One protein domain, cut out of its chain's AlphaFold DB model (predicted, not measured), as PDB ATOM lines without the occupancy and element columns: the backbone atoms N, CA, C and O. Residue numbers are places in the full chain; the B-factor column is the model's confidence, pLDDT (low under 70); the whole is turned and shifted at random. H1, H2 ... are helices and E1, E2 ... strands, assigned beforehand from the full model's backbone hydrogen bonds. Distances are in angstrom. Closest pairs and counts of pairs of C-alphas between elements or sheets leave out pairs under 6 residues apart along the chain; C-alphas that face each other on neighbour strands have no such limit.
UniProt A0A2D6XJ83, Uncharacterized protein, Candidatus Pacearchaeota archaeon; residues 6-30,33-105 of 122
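This is residues 6 to 30 and 33 to 105 of the 122 residues of an uncharacterized protein of Candidatus Pacearchaeota archaeon (UniProt A0A2D6XJ83). H2 and H4 lie side by side with H3 across them; the hairpin E1-E2 and H1 sit off from this core, and residues 20 to 30 stick out. The printed part has 98 residues with named elements E1, E2, H1, H2, H3, H4 in order, mostly helix, only just compact, close to loose: radius of gyration of the C-alphas 15.0 A, spans 43 by 31 by 21 A.

E1, residues 6 to 8, and E2, residues 11 to 14, form an antiparallel hairpin; N 6 and O 13, 2.9 A apart, are within hydrogen-bond range. H1, residues 17 to 26, is apart from H2, residues 44 to 60, H3, residues 66 to 77, and H4, residues 87 to 103. Residues 51 to 58 of H2 alone touch H3, about perpendicular at 75 degrees; the closest C-alphas, of Arg 55 and Ile 66, are 5.7 A apart. H2 and H4 touch at a shallow tilt of 14 degrees, the same way, closest at C-alphas of Trp 57 and Ala 101, 6.5 A. Every O i to N i+4 pair is within hydrogen-bond range in H2, H3 and H4, 5 of 6 in H1.

E1 begins at C-alpha 6 (46.419, 20.188, -87.841); H2 and H4 each measure 24.5 A, H4 ending at C-alpha 103 (22.468, 1.746, -103.741).

Residues 31 to 32 are not printed, a 9.9 A gap between C-alphas 30 and 33. Residues 39 to 43 have pLDDT under 70.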
ATOM      1  N   VAL A   6      45.469  19.139 -87.472       87.81
ATOM      2  CA  VAL A   6      46.419  20.188 -87.841       87.81
ATOM      3  C   VAL A   6      47.084  20.699 -86.572       87.81
ATOM      4  O   VAL A   6      46.409  20.989 -85.586       87.81
ATOM      5  N   ILE A   7      48.406  20.860 -86.608       89.62
ATOM      6  CA  ILE A   7      49.126  21.606 -85.575       89.62
ATOM      7  C   ILE A   7      49.181  23.070 -85.998       89.62
ATOM      8  O   ILE A   7      49.783  23.398 -87.023       89.62
ATOM      9  N   LYS A   8      48.560  23.955 -85.217       89.44
ATOM     10  CA  LYS A   8      48.587  25.403 -85.450       89.44
ATOM     11  C   LYS A   8      48.846  26.118 -84.132       89.44
ATOM     12  O   LYS A   8      48.180  25.839 -83.145       89.44
ATOM     13  N   GLU A   9      49.830  27.018 -84.118       92.75
ATOM     14  CA  GLU A   9      50.195  27.804 -82.924       92.75
ATOM     15  C   GLU A   9      50.474  26.924 -81.687       92.75
ATOM     16  O   GLU A   9      50.087  27.246 -80.567       92.75
ATOM     17  N   GLY A  10      51.113  25.768 -81.896       90.06
ATOM     18  CA  GLY A  10      51.417  24.816 -80.823       90.06
ATOM     19  C   GLY A  10      50.204  24.056 -80.272       90.06
ATOM     20  O   GLY A  10      50.346  23.336 -79.289       90.06
ATOM     21  N   LYS A  11      49.024  24.183 -80.892       91.62
ATOM     22  CA  LYS A  11      47.799  23.476 -80.500       91.62
ATOM     23  C   LYS A  11      47.449  22.396 -81.514       91.62
ATOM     24  O   LYS A  11      47.601  22.595 -82.721       91.62
ATOM     25  N   ILE A  12      46.950  21.270 -81.009       91.69
ATOM     26  CA  ILE A  12      46.341  20.222 -81.824       91.69
ATOM     27  C   ILE A  12      44.906  20.646 -82.125       91.69
ATOM     28  O   ILE A  12      44.123  20.874 -81.205       91.69
ATOM     29  N   ILE A  13      44.571  20.761 -83.405       91.00
ATOM     30  CA  ILE A  13      43.209  20.999 -83.878       91.00
ATOM     31  C   ILE A  13      42.760  19.721 -84.573       91.00
ATOM     32  O   ILE A  13      43.207  19.426 -85.687       91.00
ATOM     33  N   TRP A  14      41.928  18.939 -83.893       89.44
ATOM     34  CA  TRP A  14      41.389  17.698 -84.436       89.44
ATOM     35  C   TRP A  14      40.443  17.999 -85.588       89.44
ATOM     36  O   TRP A  14      39.698  18.975 -85.565       89.44
ATOM     37  N   HIS A  15      40.466  17.155 -86.610       83.00
ATOM     38  CA  HIS A  15      39.524  17.316 -87.710       83.00
ATOM     39  C   HIS A  15      38.146  16.707 -87.428       83.00
ATOM     40  O   HIS A  15      37.167  17.165 -88.008       83.00
ATOM     41  N   ASP A  16      38.074  15.687 -86.569       82.75
ATOM     42  CA  ASP A  16      36.827  15.095 -86.073       82.75
ATOM     43  C   ASP A  16      36.909  15.004 -84.543       82.75
ATOM     44  O   ASP A  16      37.427  14.039 -83.976       82.75
ATOM     45  N   GLU A  17      36.455  16.068 -83.877       88.81
ATOM     46  CA  GLU A  17      36.446  16.177 -82.414       88.81
ATOM     47  C   GLU A  17      35.479  15.183 -81.756       88.81
ATOM     48  O   GLU A  17      35.728  14.719 -80.643       88.81
ATOM     49  N   ARG A  18      34.395  14.815 -82.450       86.19
ATOM     50  CA  ARG A  18      33.399  13.884 -81.918       86.19
ATOM     51  C   ARG A  18      33.960  12.470 -81.865       86.19
ATOM     52  O   ARG A  18      33.904  11.840 -80.813       86.19
ATOM     53  N   ALA A  19      34.541  11.995 -82.966       82.06
ATOM     54  CA  ALA A  19      35.087  10.644 -83.035       82.06
ATOM     55  C   ALA A  19      36.219  10.419 -82.024       82.06
ATOM     56  O   ALA A  19      36.317   9.342 -81.439       82.06
ATOM     57  N   ILE A  20      37.075  11.427 -81.808       89.62
ATOM     58  CA  ILE A  20      38.130  11.309 -80.798       89.62
ATOM     59  C   ILE A  20      37.553  11.316 -79.382       89.62
ATOM     60  O   ILE A  20      37.978  10.495 -78.580       89.62
ATOM     61  N   ALA A  21      36.563  12.159 -79.075       91.00
ATOM     62  CA  ALA A  21      35.924  12.167 -77.759       91.00
ATOM     63  C   ALA A  21      35.231  10.829 -77.449       91.00
ATOM     64  O   ALA A  21      35.446  10.265 -76.378       91.00
ATOM     65  N   GLU A  22      34.464  10.291 -78.403       88.50
ATOM     66  CA  GLU A  22      33.825   8.975 -78.282       88.50
ATOM     67  C   GLU A  22      34.866   7.871 -78.044       88.50
ATOM     68  O   GLU A  22      34.675   7.023 -77.179       88.50
ATOM     69  N   HIS A  23      36.002   7.905 -78.750       86.50
ATOM     70  CA  HIS A  23      37.064   6.921 -78.548       86.50
ATOM     71  C   HIS A  23      37.782   7.072 -77.204       86.50
ATOM     72  O   HIS A  23      38.077   6.065 -76.569       86.50
ATOM     73  N   LEU A  24      38.060   8.303 -76.766       89.75
ATOM     74  CA  LEU A  24      38.720   8.565 -75.486       89.75
ATOM     75  C   LEU A  24      37.878   8.064 -74.307       89.75
ATOM     76  O   LEU A  24      38.433   7.477 -73.386       89.75
ATOM     77  N   LEU A  25      36.549   8.199 -74.372       90.56
ATOM     78  CA  LEU A  25      35.639   7.654 -73.357       90.56
ATOM     79  C   LEU A  25      35.728   6.126 -73.219       90.56
ATOM     80  O   LEU A  25      35.467   5.596 -72.142       90.56
ATOM     81  N   LEU A  26      36.099   5.409 -74.285       87.12
ATOM     82  CA  LEU A  26      36.247   3.951 -74.247       87.12
ATOM     83  C   LEU A  26      37.528   3.496 -73.532       87.12
ATOM     84  O   LEU A  26      37.598   2.341 -73.123       87.12
ATOM     85  N   ILE A  27      38.527   4.373 -73.403       85.44
ATOM     86  CA  ILE A  27      39.865   4.050 -72.873       85.44
ATOM     87  C   ILE A  27      40.246   4.893 -71.645       85.44
ATOM     88  O   ILE A  27      41.400   4.884 -71.228       85.44
ATOM     89  N   ASP A  28      39.283   5.606 -71.054       81.00
ATOM     90  CA  ASP A  28      39.452   6.627 -70.000       81.00
ATOM     91  C   ASP A  28      40.152   6.127 -68.711       81.00
ATOM     92  O   ASP A  28      40.534   6.901 -67.840       81.00
ATOM     93  N   THR A  29      40.368   4.819 -68.577       82.06
ATOM     94  CA  THR A  29      41.048   4.202 -67.428       82.06
ATOM     95  C   THR A  29      42.497   3.789 -67.697       82.06
ATOM     96  O   THR A  29      43.144   3.247 -66.800       82.06
ATOM     97  N   GLU A  30      43.012   3.995 -68.910       85.38
ATOM     98  CA  GLU A  30      44.318   3.489 -69.343       85.38
ATOM     99  C   GLU A  30      45.346   4.610 -69.562       85.38
ATOM    100  O   GLU A  30      45.053   5.666 -70.125       85.38
ATOM    101  N   TYR A  33      50.007   6.674 -74.679       84.19
ATOM    102  CA  TYR A  33      50.963   7.495 -75.425       84.19
ATOM    103  C   TYR A  33      50.294   8.100 -76.665       84.19
ATOM    104  O   TYR A  33      49.569   7.414 -77.385       84.19
ATOM    105  N   ILE A  34      50.593   9.370 -76.959       84.25
ATOM    106  CA  ILE A  34      50.183  10.037 -78.203       84.25
ATOM    107  C   ILE A  34      51.409  10.172 -79.110       84.25
ATOM    108  O   ILE A  34      52.365  10.872 -78.782       84.25
ATOM    109  N   ASP A  35      51.368   9.519 -80.270       80.62
ATOM    110  CA  ASP A  35      52.411   9.593 -81.296       80.62
ATOM    111  C   ASP A  35      51.999  10.585 -82.397       80.62
ATOM    112  O   ASP A  35      51.086  10.322 -83.185       80.62
ATOM    113  N   ILE A  36      52.653  11.750 -82.437       83.06
ATOM    114  CA  ILE A  36      52.368  12.820 -83.403       83.06
ATOM    115  C   ILE A  36      53.377  12.737 -84.547       83.06
ATOM    116  O   ILE A  36      54.555  13.058 -84.388       83.06
ATOM    117  N   LYS A  37      52.901  12.351 -85.733       74.81
ATOM    118  CA  LYS A  37      53.722  12.231 -86.944       74.81
ATOM    119  C   LYS A  37      53.188  13.133 -88.054       74.81
ATOM    120  O   LYS A  37      51.976  13.151 -88.275       74.81
ATOM    121  N   PRO A  38      54.056  13.847 -88.799       70.00
ATOM    122  CA  PRO A  38      53.644  14.546 -90.007       70.00
ATOM    123  C   PRO A  38      52.968  13.571 -90.971       70.00
ATOM    124  O   PRO A  38      53.544  12.549 -91.354       70.00
ATOM    125  N   SER A  39      51.736  13.881 -91.361       64.75
ATOM    126  CA  SER A  39      51.016  13.071 -92.332       64.75
ATOM    127  C   SER A  39      51.599  13.306 -93.726       64.75
ATOM    128  O   SER A  39      51.538  14.417 -94.249       64.75
ATOM    129  N   LYS A  40      52.137  12.251 -94.353       54.34
ATOM    130  CA  LYS A  40      52.366  12.220 -95.811       54.34
ATOM    131  C   LYS A  40      51.055  12.017 -96.591       54.34
ATOM    132  O   LYS A  40      51.036  12.189 -97.804       54.34
ATOM    133  N   MET A  41      49.966  11.668 -95.897       50.84
ATOM    134  CA  MET A  41      48.634  11.460 -96.461       50.84
ATOM    135  C   MET A  41      47.968  12.809 -96.743       50.84
ATOM    136  O   MET A  41      47.574  13.554 -95.843       50.84
ATOM    137  N   ARG A  42      47.861  13.106 -98.033       51.53
ATOM    138  CA  ARG A  42      47.146  14.234 -98.625       51.53
ATOM    139  C   ARG A  42      45.822  13.629 -99.108       51.53
ATOM    140  O   ARG A  42      45.805  13.035-100.165       51.53
ATOM    141  N   ASN A  43      44.744  13.576 -98.339       69.88
ATOM    142  CA  ASN A  43      43.959  14.684 -97.815       69.88
ATOM    143  C   ASN A  43      43.216  14.174 -96.575       69.88
ATOM    144  O   ASN A  43      42.230  13.450 -96.677       69.88
ATOM    145  N   THR A  44      43.697  14.554 -95.398       70.06
ATOM    146  CA  THR A  44      43.085  14.231 -94.111       70.06
ATOM    147  C   THR A  44      41.567  14.398 -94.090       70.06
ATOM    148  O   THR A  44      40.849  13.582 -93.515       70.06
ATOM    149  N   ALA A  45      41.076  15.445 -94.744       75.69
ATOM    150  CA  ALA A  45      39.667  15.733 -94.769       75.69
ATOM    151  C   ALA A  45      38.901  14.624 -95.536       75.69
ATOM    152  O   ALA A  45      37.875  14.166 -95.037       75.69
ATOM    153  N   GLN A  46      39.411  14.130 -96.677       77.31
ATOM    154  CA  GLN A  46      38.804  13.007 -97.418       77.31
ATOM    155  C   GLN A  46      38.700  11.749 -96.557       77.31
ATOM    156  O   GLN A  46      37.657  11.109 -96.539       77.31
ATOM    157  N   ASN A  47      39.751  11.421 -95.797       83.31
ATOM    158  CA  ASN A  47      39.711  10.279 -94.886       83.31
ATOM    159  C   ASN A  47      38.656  10.476 -93.784       83.31
ATOM    160  O   ASN A  47      37.932   9.542 -93.463       83.31
ATOM    161  N   ASN A  48      38.526  11.677 -93.221       83.06
ATOM    162  CA  ASN A  48      37.511  11.928 -92.192       83.06
ATOM    163  C   ASN A  48      36.090  11.886 -92.760       83.06
ATOM    164  O   ASN A  48      35.203  11.328 -92.124       83.06
ATOM    165  N   TYR A  49      35.885  12.421 -93.966       86.38
ATOM    166  CA  TYR A  49      34.611  12.302 -94.672       86.38
ATOM    167  C   TYR A  49      34.268  10.839 -94.962       86.38
ATOM    168  O   TYR A  49      33.157  10.420 -94.673       86.38
ATOM    169  N   TYR A  50      35.235  10.044 -95.427       90.25
ATOM    170  CA  TYR A  50      35.064   8.604 -95.617       90.25
ATOM    171  C   TYR A  50      34.571   7.905 -94.342       90.25
ATOM    172  O   TYR A  50      33.572   7.191 -94.375       90.25
ATOM    173  N   TRP A  51      35.217   8.142 -93.195       89.75
ATOM    174  CA  TRP A  51      34.789   7.532 -91.931       89.75
ATOM    175  C   TRP A  51      33.422   8.028 -91.454       89.75
ATOM    176  O   TRP A  51      32.653   7.237 -90.910       89.75
ATOM    177  N   ALA A  52      33.102   9.308 -91.664       88.56
ATOM    178  CA  ALA A  52      31.780   9.844 -91.357       88.56
ATOM    179  C   ALA A  52      30.692   9.193 -92.224       88.56
ATOM    180  O   ALA A  52      29.691   8.731 -91.685       88.56
ATOM    181  N   LEU A  53      30.932   9.062 -93.532       90.81
ATOM    182  CA  LEU A  53      30.034   8.386 -94.466       90.81
ATOM    183  C   LEU A  53      29.759   6.945 -94.033       90.81
ATOM    184  O   LEU A  53      28.602   6.546 -93.962       90.81
ATOM    185  N   LEU A  54      30.798   6.168 -93.701       92.50
ATOM    186  CA  LEU A  54      30.614   4.782 -93.253       92.50
ATOM    187  C   LEU A  54      29.796   4.683 -91.964       92.50
ATOM    188  O   LEU A  54      28.992   3.765 -91.823       92.50
ATOM    189  N   ARG A  55      30.005   5.615 -91.028       90.44
ATOM    190  CA  ARG A  55      29.247   5.681 -89.775       90.44
ATOM    191  C   ARG A  55      27.774   5.979 -90.047       90.44
ATOM    192  O   ARG A  55      26.912   5.273 -89.540       90.44
ATOM    193  N   ASP A  56      27.499   6.998 -90.855       89.75
ATOM    194  CA  ASP A  56      26.131   7.408 -91.177       89.75
ATOM    195  C   ASP A  56      25.400   6.313 -91.961       89.75
ATOM    196  O   ASP A  56      24.265   5.972 -91.637       89.75
ATOM    197  N   TRP A  57      26.076   5.694 -92.931       90.06
ATOM    198  CA  TRP A  57      25.539   4.554 -93.665       90.06
ATOM    199  C   TRP A  57      25.273   3.351 -92.756       90.06
ATOM    200  O   TRP A  57      24.187   2.779 -92.824       90.06
ATOM    201  N   GLY A  58      26.214   2.991 -91.878       90.50
ATOM    202  CA  GLY A  58      26.047   1.888 -90.927       90.50
ATOM    203  C   GLY A  58      24.855   2.091 -89.988       90.50
ATOM    204  O   GLY A  58      24.083   1.155 -89.776       90.50
ATOM    205  N   ASN A  59      24.664   3.315 -89.491       88.56
ATOM    206  CA  ASN A  59      23.514   3.677 -88.658       88.56
ATOM    207  C   ASN A  59      22.193   3.560 -89.436       88.56
ATOM    208  O   ASN A  59      21.237   2.963 -88.942       88.56
ATOM    209  N   ASP A  60      22.148   4.055 -90.676       87.38
ATOM    210  CA  ASP A  60      20.938   4.040 -91.512       87.38
ATOM    211  C   ASP A  60      20.426   2.627 -91.833       87.38
ATOM    212  O   ASP A  60      19.215   2.425 -91.976       87.38
ATOM    213  N   ILE A  61      21.329   1.648 -91.951       85.69
ATOM    214  CA  ILE A  61      20.975   0.263 -92.302       85.69
ATOM    215  C   ILE A  61      20.812  -0.660 -91.084       85.69
ATOM    216  O   ILE A  61      20.480  -1.833 -91.264       85.69
ATOM    217  N   GLY A  62      20.993  -0.141 -89.861       85.25
ATOM    218  CA  GLY A  62      20.704  -0.859 -88.614       85.25
ATOM    219  C   GLY A  62      21.852  -0.904 -87.604       85.25
ATOM    220  O   GLY A  62      22.116  -1.977 -87.066       85.25
ATOM    221  N   ASP A  63      22.514   0.229 -87.351       81.62
ATOM    222  CA  ASP A  63      23.607   0.368 -86.368       81.62
ATOM    223  C   ASP A  63      24.744  -0.650 -86.564       81.62
ATOM    224  O   ASP A  63      25.202  -1.331 -85.641       81.62
ATOM    225  N   VAL A  64      25.197  -0.777 -87.810       89.44
ATOM    226  CA  VAL A  64      26.258  -1.712 -88.192       89.44
ATOM    227  C   VAL A  64      27.637  -1.183 -87.784       89.44
ATOM    228  O   VAL A  64      27.939   0.001 -87.930       89.44
ATOM    229  N   ASP A  65      28.503  -2.084 -87.308       88.62
ATOM    230  CA  ASP A  65      29.873  -1.755 -86.906       88.62
ATOM    231  C   ASP A  65      30.673  -1.082 -88.036       88.62
ATOM    232  O   ASP A  65      30.740  -1.562 -89.169       88.62
ATOM    233  N   ILE A  66      31.352   0.018 -87.709       88.50
ATOM    234  CA  ILE A  66      32.086   0.835 -88.683       88.50
ATOM    235  C   ILE A  66      33.252   0.088 -89.354       88.50
ATOM    236  O   ILE A  66      33.578   0.380 -90.508       88.50
ATOM    237  N   ASN A  67      33.886  -0.881 -88.680       89.19
ATOM    238  CA  ASN A  67      34.956  -1.676 -89.291       89.19
ATOM    239  C   ASN A  67      34.377  -2.686 -90.278       89.19
ATOM    240  O   ASN A  67      34.950  -2.876 -91.350       89.19
ATOM    241  N   TYR A  68      33.213  -3.261 -89.969       91.69
ATOM    242  CA  TYR A  68      32.475  -4.065 -90.941       91.69
ATOM    243  C   TYR A  68      32.117  -3.238 -92.184       91.69
ATOM    244  O   TYR A  68      32.358  -3.684 -93.305       91.69
ATOM    245  N   MET A  69      31.631  -2.004 -92.005       93.81
ATOM    246  CA  MET A  69      31.343  -1.098 -93.128       93.81
ATOM    247  C   MET A  69      32.601  -0.781 -93.951       93.81
ATOM    248  O   MET A  69      32.558  -0.755 -95.182       93.81
ATOM    249  N   HIS A  70      33.744  -0.596 -93.285       94.00
ATOM    250  CA  HIS A  70      35.036  -0.398 -93.939       94.00
ATOM    251  C   HIS A  70      35.470  -1.615 -94.769       94.00
ATOM    252  O   HIS A  70      35.943  -1.461 -95.899       94.00
ATOM    253  N   ASP A  71      35.304  -2.826 -94.239       93.69
ATOM    254  CA  ASP A  71      35.631  -4.062 -94.952       93.69
ATOM    255  C   ASP A  71      34.667  -4.332 -96.114       93.69
ATOM    256  O   ASP A  71      35.104  -4.766 -97.185       93.69
ATOM    257  N   LEU A  72      33.386  -4.000 -95.951       93.19
ATOM    258  CA  LEU A  72      32.388  -4.064 -97.015       93.19
ATOM    259  C   LEU A  72      32.749  -3.121 -98.172       93.19
ATOM    260  O   LEU A  72      32.763  -3.548 -99.326       93.19
ATOM    261  N   ALA A  73      33.114  -1.872 -97.868       93.25
ATOM    262  CA  ALA A  73      33.541  -0.884 -98.859       93.25
ATOM    263  C   ALA A  73      34.782  -1.345 -99.646       93.25
ATOM    264  O   ALA A  73      34.794  -1.307-100.880       93.25
ATOM    265  N   LYS A  74      35.807  -1.853 -98.948       94.38
ATOM    266  CA  LYS A  74      37.008  -2.428 -99.577       94.38
ATOM    267  C   LYS A  74      36.689  -3.635-100.457       94.38
ATOM    268  O   LYS A  74      37.213  -3.737-101.562       94.38
ATOM    269  N   THR A  75      35.813  -4.523 -99.985       92.94
ATOM    270  CA  THR A  75      35.380  -5.710-100.737       92.94
ATOM    271  C   THR A  75      34.638  -5.308-102.010       92.94
ATOM    272  O   THR A  75      34.926  -5.844-103.080       92.94
ATOM    273  N   GLY A  76      33.736  -4.326-101.918       91.19
ATOM    274  CA  GLY A  76      33.009  -3.782-103.066       91.19
ATOM    275  C   GLY A  76      33.940  -3.187-104.123       91.19
ATOM    276  O   GLY A  76      33.763  -3.450-105.312       91.19
ATOM    277  N   TYR A  77      34.970  -2.457-103.688       93.25
ATOM    278  CA  TYR A  77      35.964  -1.845-104.577       93.25
ATOM    279  C   TYR A  77      37.119  -2.781-104.974       93.25
ATOM    280  O   TYR A  77      37.929  -2.440-105.830       93.25
ATOM    281  N   ARG A  78      37.182  -3.984-104.384       92.75
ATOM    282  CA  ARG A  78      38.200  -5.023-104.629       92.75
ATOM    283  C   ARG A  78      39.630  -4.578-104.311       92.75
ATOM    284  O   ARG A  78      40.550  -4.821-105.090       92.75
ATOM    285  N   ILE A  79      39.812  -3.962-103.148       89.44
ATOM    286  CA  ILE A  79      41.127  -3.569-102.625       89.44
ATOM    287  C   ILE A  79      41.387  -4.201-101.258       89.44
ATOM    288  O   ILE A  79      40.481  -4.331-100.439       89.44
ATOM    289  N   ASP A  80      42.646  -4.530-100.973       86.31
ATOM    290  CA  ASP A  80      43.030  -5.100 -99.673       86.31
ATOM    291  C   ASP A  80      43.238  -4.014 -98.603       86.31
ATOM    292  O   ASP A  80      42.977  -4.213 -97.412       86.31
ATOM    293  N   SER A  81      43.715  -2.837 -99.020       84.31
ATOM    294  CA  SER A  81      44.099  -1.747 -98.125       84.31
ATOM    295  C   SER A  81      43.935  -0.392 -98.798       84.31
ATOM    296  O   SER A  81      44.459  -0.156 -99.881       84.31
ATOM    297  N   THR A  82      43.299   0.549 -98.101       85.06
ATOM    298  CA  THR A  82      43.226   1.953 -98.529       85.06
ATOM    299  C   THR A  82      44.530   2.722 -98.292       85.06
ATOM    300  O   THR A  82      44.650   3.866 -98.713       85.06
ATOM    301  N   LYS A  83      45.512   2.125 -97.596       81.31
ATOM    302  CA  LYS A  83      46.788   2.786 -97.261       81.31
ATOM    303  C   LYS A  83      47.721   2.940 -98.457       81.31
ATOM    304  O   LYS A  83      48.592   3.801 -98.407       81.31
ATOM    305  N   GLU A  84      47.549   2.091 -99.465       77.88
ATOM    306  CA  GLU A  84      48.379   2.088-100.670       77.88
ATOM    307  C   GLU A  84      47.816   3.008-101.760       77.88
ATOM    308  O   GLU A  84      48.519   3.278-102.725       77.88
ATOM    309  N   LEU A  85      46.582   3.505-101.590       81.06
ATOM    310  CA  LEU A  85      45.958   4.423-102.535       81.06
ATOM    311  C   LEU A  85      46.613   5.800-102.442       81.06
ATOM    312  O   LEU A  85      46.751   6.375-101.350       81.06
ATOM    313  N   ASP A  86      46.965   6.355-103.593       78.44
ATOM    314  CA  ASP A  86      47.305   7.762-103.697       78.44
ATOM    315  C   ASP A  86      46.056   8.655-103.553       78.44
ATOM    316  O   ASP A  86      44.943   8.209-103.280       78.44
ATOM    317  N   LYS A  87      46.242   9.971-103.664       76.12
ATOM    318  CA  LYS A  87      45.147  10.926-103.472       76.12
ATOM    319  C   LYS A  87      44.038  10.772-104.520       76.12
ATOM    320  O   LYS A  87      42.863  10.932-104.180       76.12
ATOM    321  N   ASP A  88      44.409  10.578-105.777       80.00
ATOM    322  CA  ASP A  88      43.451  10.518-106.872       80.00
ATOM    323  C   ASP A  88      42.736   9.159-106.822       80.00
ATOM    324  O   ASP A  88      41.506   9.131-106.825       80.00
ATOM    325  N   GLU A  89      43.472   8.073-106.566       84.06
ATOM    326  CA  GLU A  89      42.915   6.734-106.329       84.06
ATOM    327  C   GLU A  89      41.979   6.692-105.106       84.06
ATOM    328  O   GLU A  89      40.920   6.063-105.137       84.06
ATOM    329  N   PHE A  90      42.323   7.396-104.020       86.88
ATOM    330  CA  PHE A  90      41.452   7.502-102.846       86.88
ATOM    331  C   PHE A  90      40.204   8.346-103.128       86.88
ATOM    332  O   PHE A  90      39.156   8.111-102.528       86.88
ATOM    333  N   SER A  91      40.297   9.326-104.030       84.94
ATOM    334  CA  SER A  91      39.137  10.116-104.456       84.94
ATOM    335  C   SER A  91      38.169   9.256-105.271       84.94
ATOM    336  O   SER A  91      36.976   9.274-104.993       84.94
ATOM    337  N   GLU A  92      38.681   8.442-106.196       88.44
ATOM    338  CA  GLU A  92      37.875   7.481-106.962       88.44
ATOM    339  C   GLU A  92      37.231   6.423-106.056       88.44
ATOM    340  O   GLU A  92      36.046   6.111-106.194       88.44
ATOM    341  N   PHE A  93      37.982   5.919-105.071       91.81
ATOM    342  CA  PHE A  93      37.445   5.013-104.058       91.81
ATOM    343  C   PHE A  93      36.306   5.659-103.261       91.81
ATOM    344  O   PHE A  93      35.276   5.029-103.036       91.81
ATOM    345  N   LEU A  94      36.466   6.916-102.846       91.19
ATOM    346  CA  LEU A  94      35.441   7.643-102.104       91.19
ATOM    347  C   LEU A  94      34.149   7.802-102.921       91.19
ATOM    348  O   LEU A  94      33.072   7.517-102.399       91.19
ATOM    349  N   ASP A  95      34.266   8.203-104.189       89.88
ATOM    350  CA  ASP A  95      33.122   8.353-105.095       89.88
ATOM    351  C   ASP A  95      32.390   7.013-105.268       89.88
ATOM    352  O   ASP A  95      31.159   6.946-105.176       89.88
ATOM    353  N   PHE A  96      33.140   5.917-105.437       93.81
ATOM    354  CA  PHE A  96      32.570   4.571-105.463       93.81
ATOM    355  C   PHE A  96      31.796   4.249-104.181       93.81
ATOM    356  O   PHE A  96      30.666   3.770-104.261       93.81
ATOM    357  N   VAL A  97      32.380   4.502-103.006       92.88
ATOM    358  CA  VAL A  97      31.744   4.188-101.719       92.88
ATOM    359  C   VAL A  97      30.457   4.990-101.531       92.88
ATOM    360  O   VAL A  97      29.475   4.444-101.035       92.88
ATOM    361  N   GLU A  98      30.422   6.245-101.974       90.75
ATOM    362  CA  GLU A  98      29.219   7.078-101.921       90.75
ATOM    363  C   GLU A  98      28.090   6.520-102.798       90.75
ATOM    364  O   GLU A  98      26.940   6.426-102.357       90.75
ATOM    365  N   HIS A  99      28.410   6.094-104.021       89.44
ATOM    366  CA  HIS A  99      27.449   5.425-104.899       89.44
ATOM    367  C   HIS A  99      26.985   4.087-104.323       89.44
ATOM    368  O   HIS A  99      25.783   3.831-104.239       89.44
ATOM    369  N   TYR A 100      27.925   3.269-103.855       90.25
ATOM    370  CA  TYR A 100      27.636   1.967-103.274       90.25
ATOM    371  C   TYR A 100      26.738   2.085-102.038       90.25
ATOM    372  O   TYR A 100      25.768   1.341-101.912       90.25
ATOM    373  N   ALA A 101      27.003   3.052-101.155       89.88
ATOM    374  CA  ALA A 101      26.185   3.311 -99.975       89.88
ATOM    375  C   ALA A 101      24.747   3.704-100.353       89.88
ATOM    376  O   ALA A 101      23.795   3.162 -99.787       89.88
ATOM    377  N   ARG A 102      24.572   4.593-101.344       87.62
ATOM    378  CA  ARG A 102      23.242   4.994-101.843       87.62
ATOM    379  C   ARG A 102      22.452   3.810-102.401       87.62
ATOM    380  O   ARG A 102      21.278   3.653-102.064       87.62
ATOM    381  N   ASP A 103      23.098   2.951-103.184       87.62
ATOM    382  CA  ASP A 103      22.468   1.746-103.741       87.62
ATOM    383  C   ASP A 103      22.050   0.746-102.648       87.62
ATOM    384  O   ASP A 103      21.112  -0.031-102.833       87.62
ATOM    385  N   HIS A 104      22.704   0.799-101.485       85.62
ATOM    386  CA  HIS A 104      22.459  -0.077-100.338       85.62
ATOM    387  C   HIS A 104      21.705   0.615 -99.193       85.62
ATOM    388  O   HIS A 104      21.801   0.195 -98.040       85.62
ATOM    389  N   GLY A 105      20.914   1.648 -99.502       79.38
ATOM    390  CA  GLY A 105      19.919   2.195 -98.576       79.38
ATOM    391  C   GLY A 105      20.401   3.323 -97.667       79.38
ATOM    392  O   GLY A 105      19.639   3.725 -96.787       79.38
TER     393      GLY A 105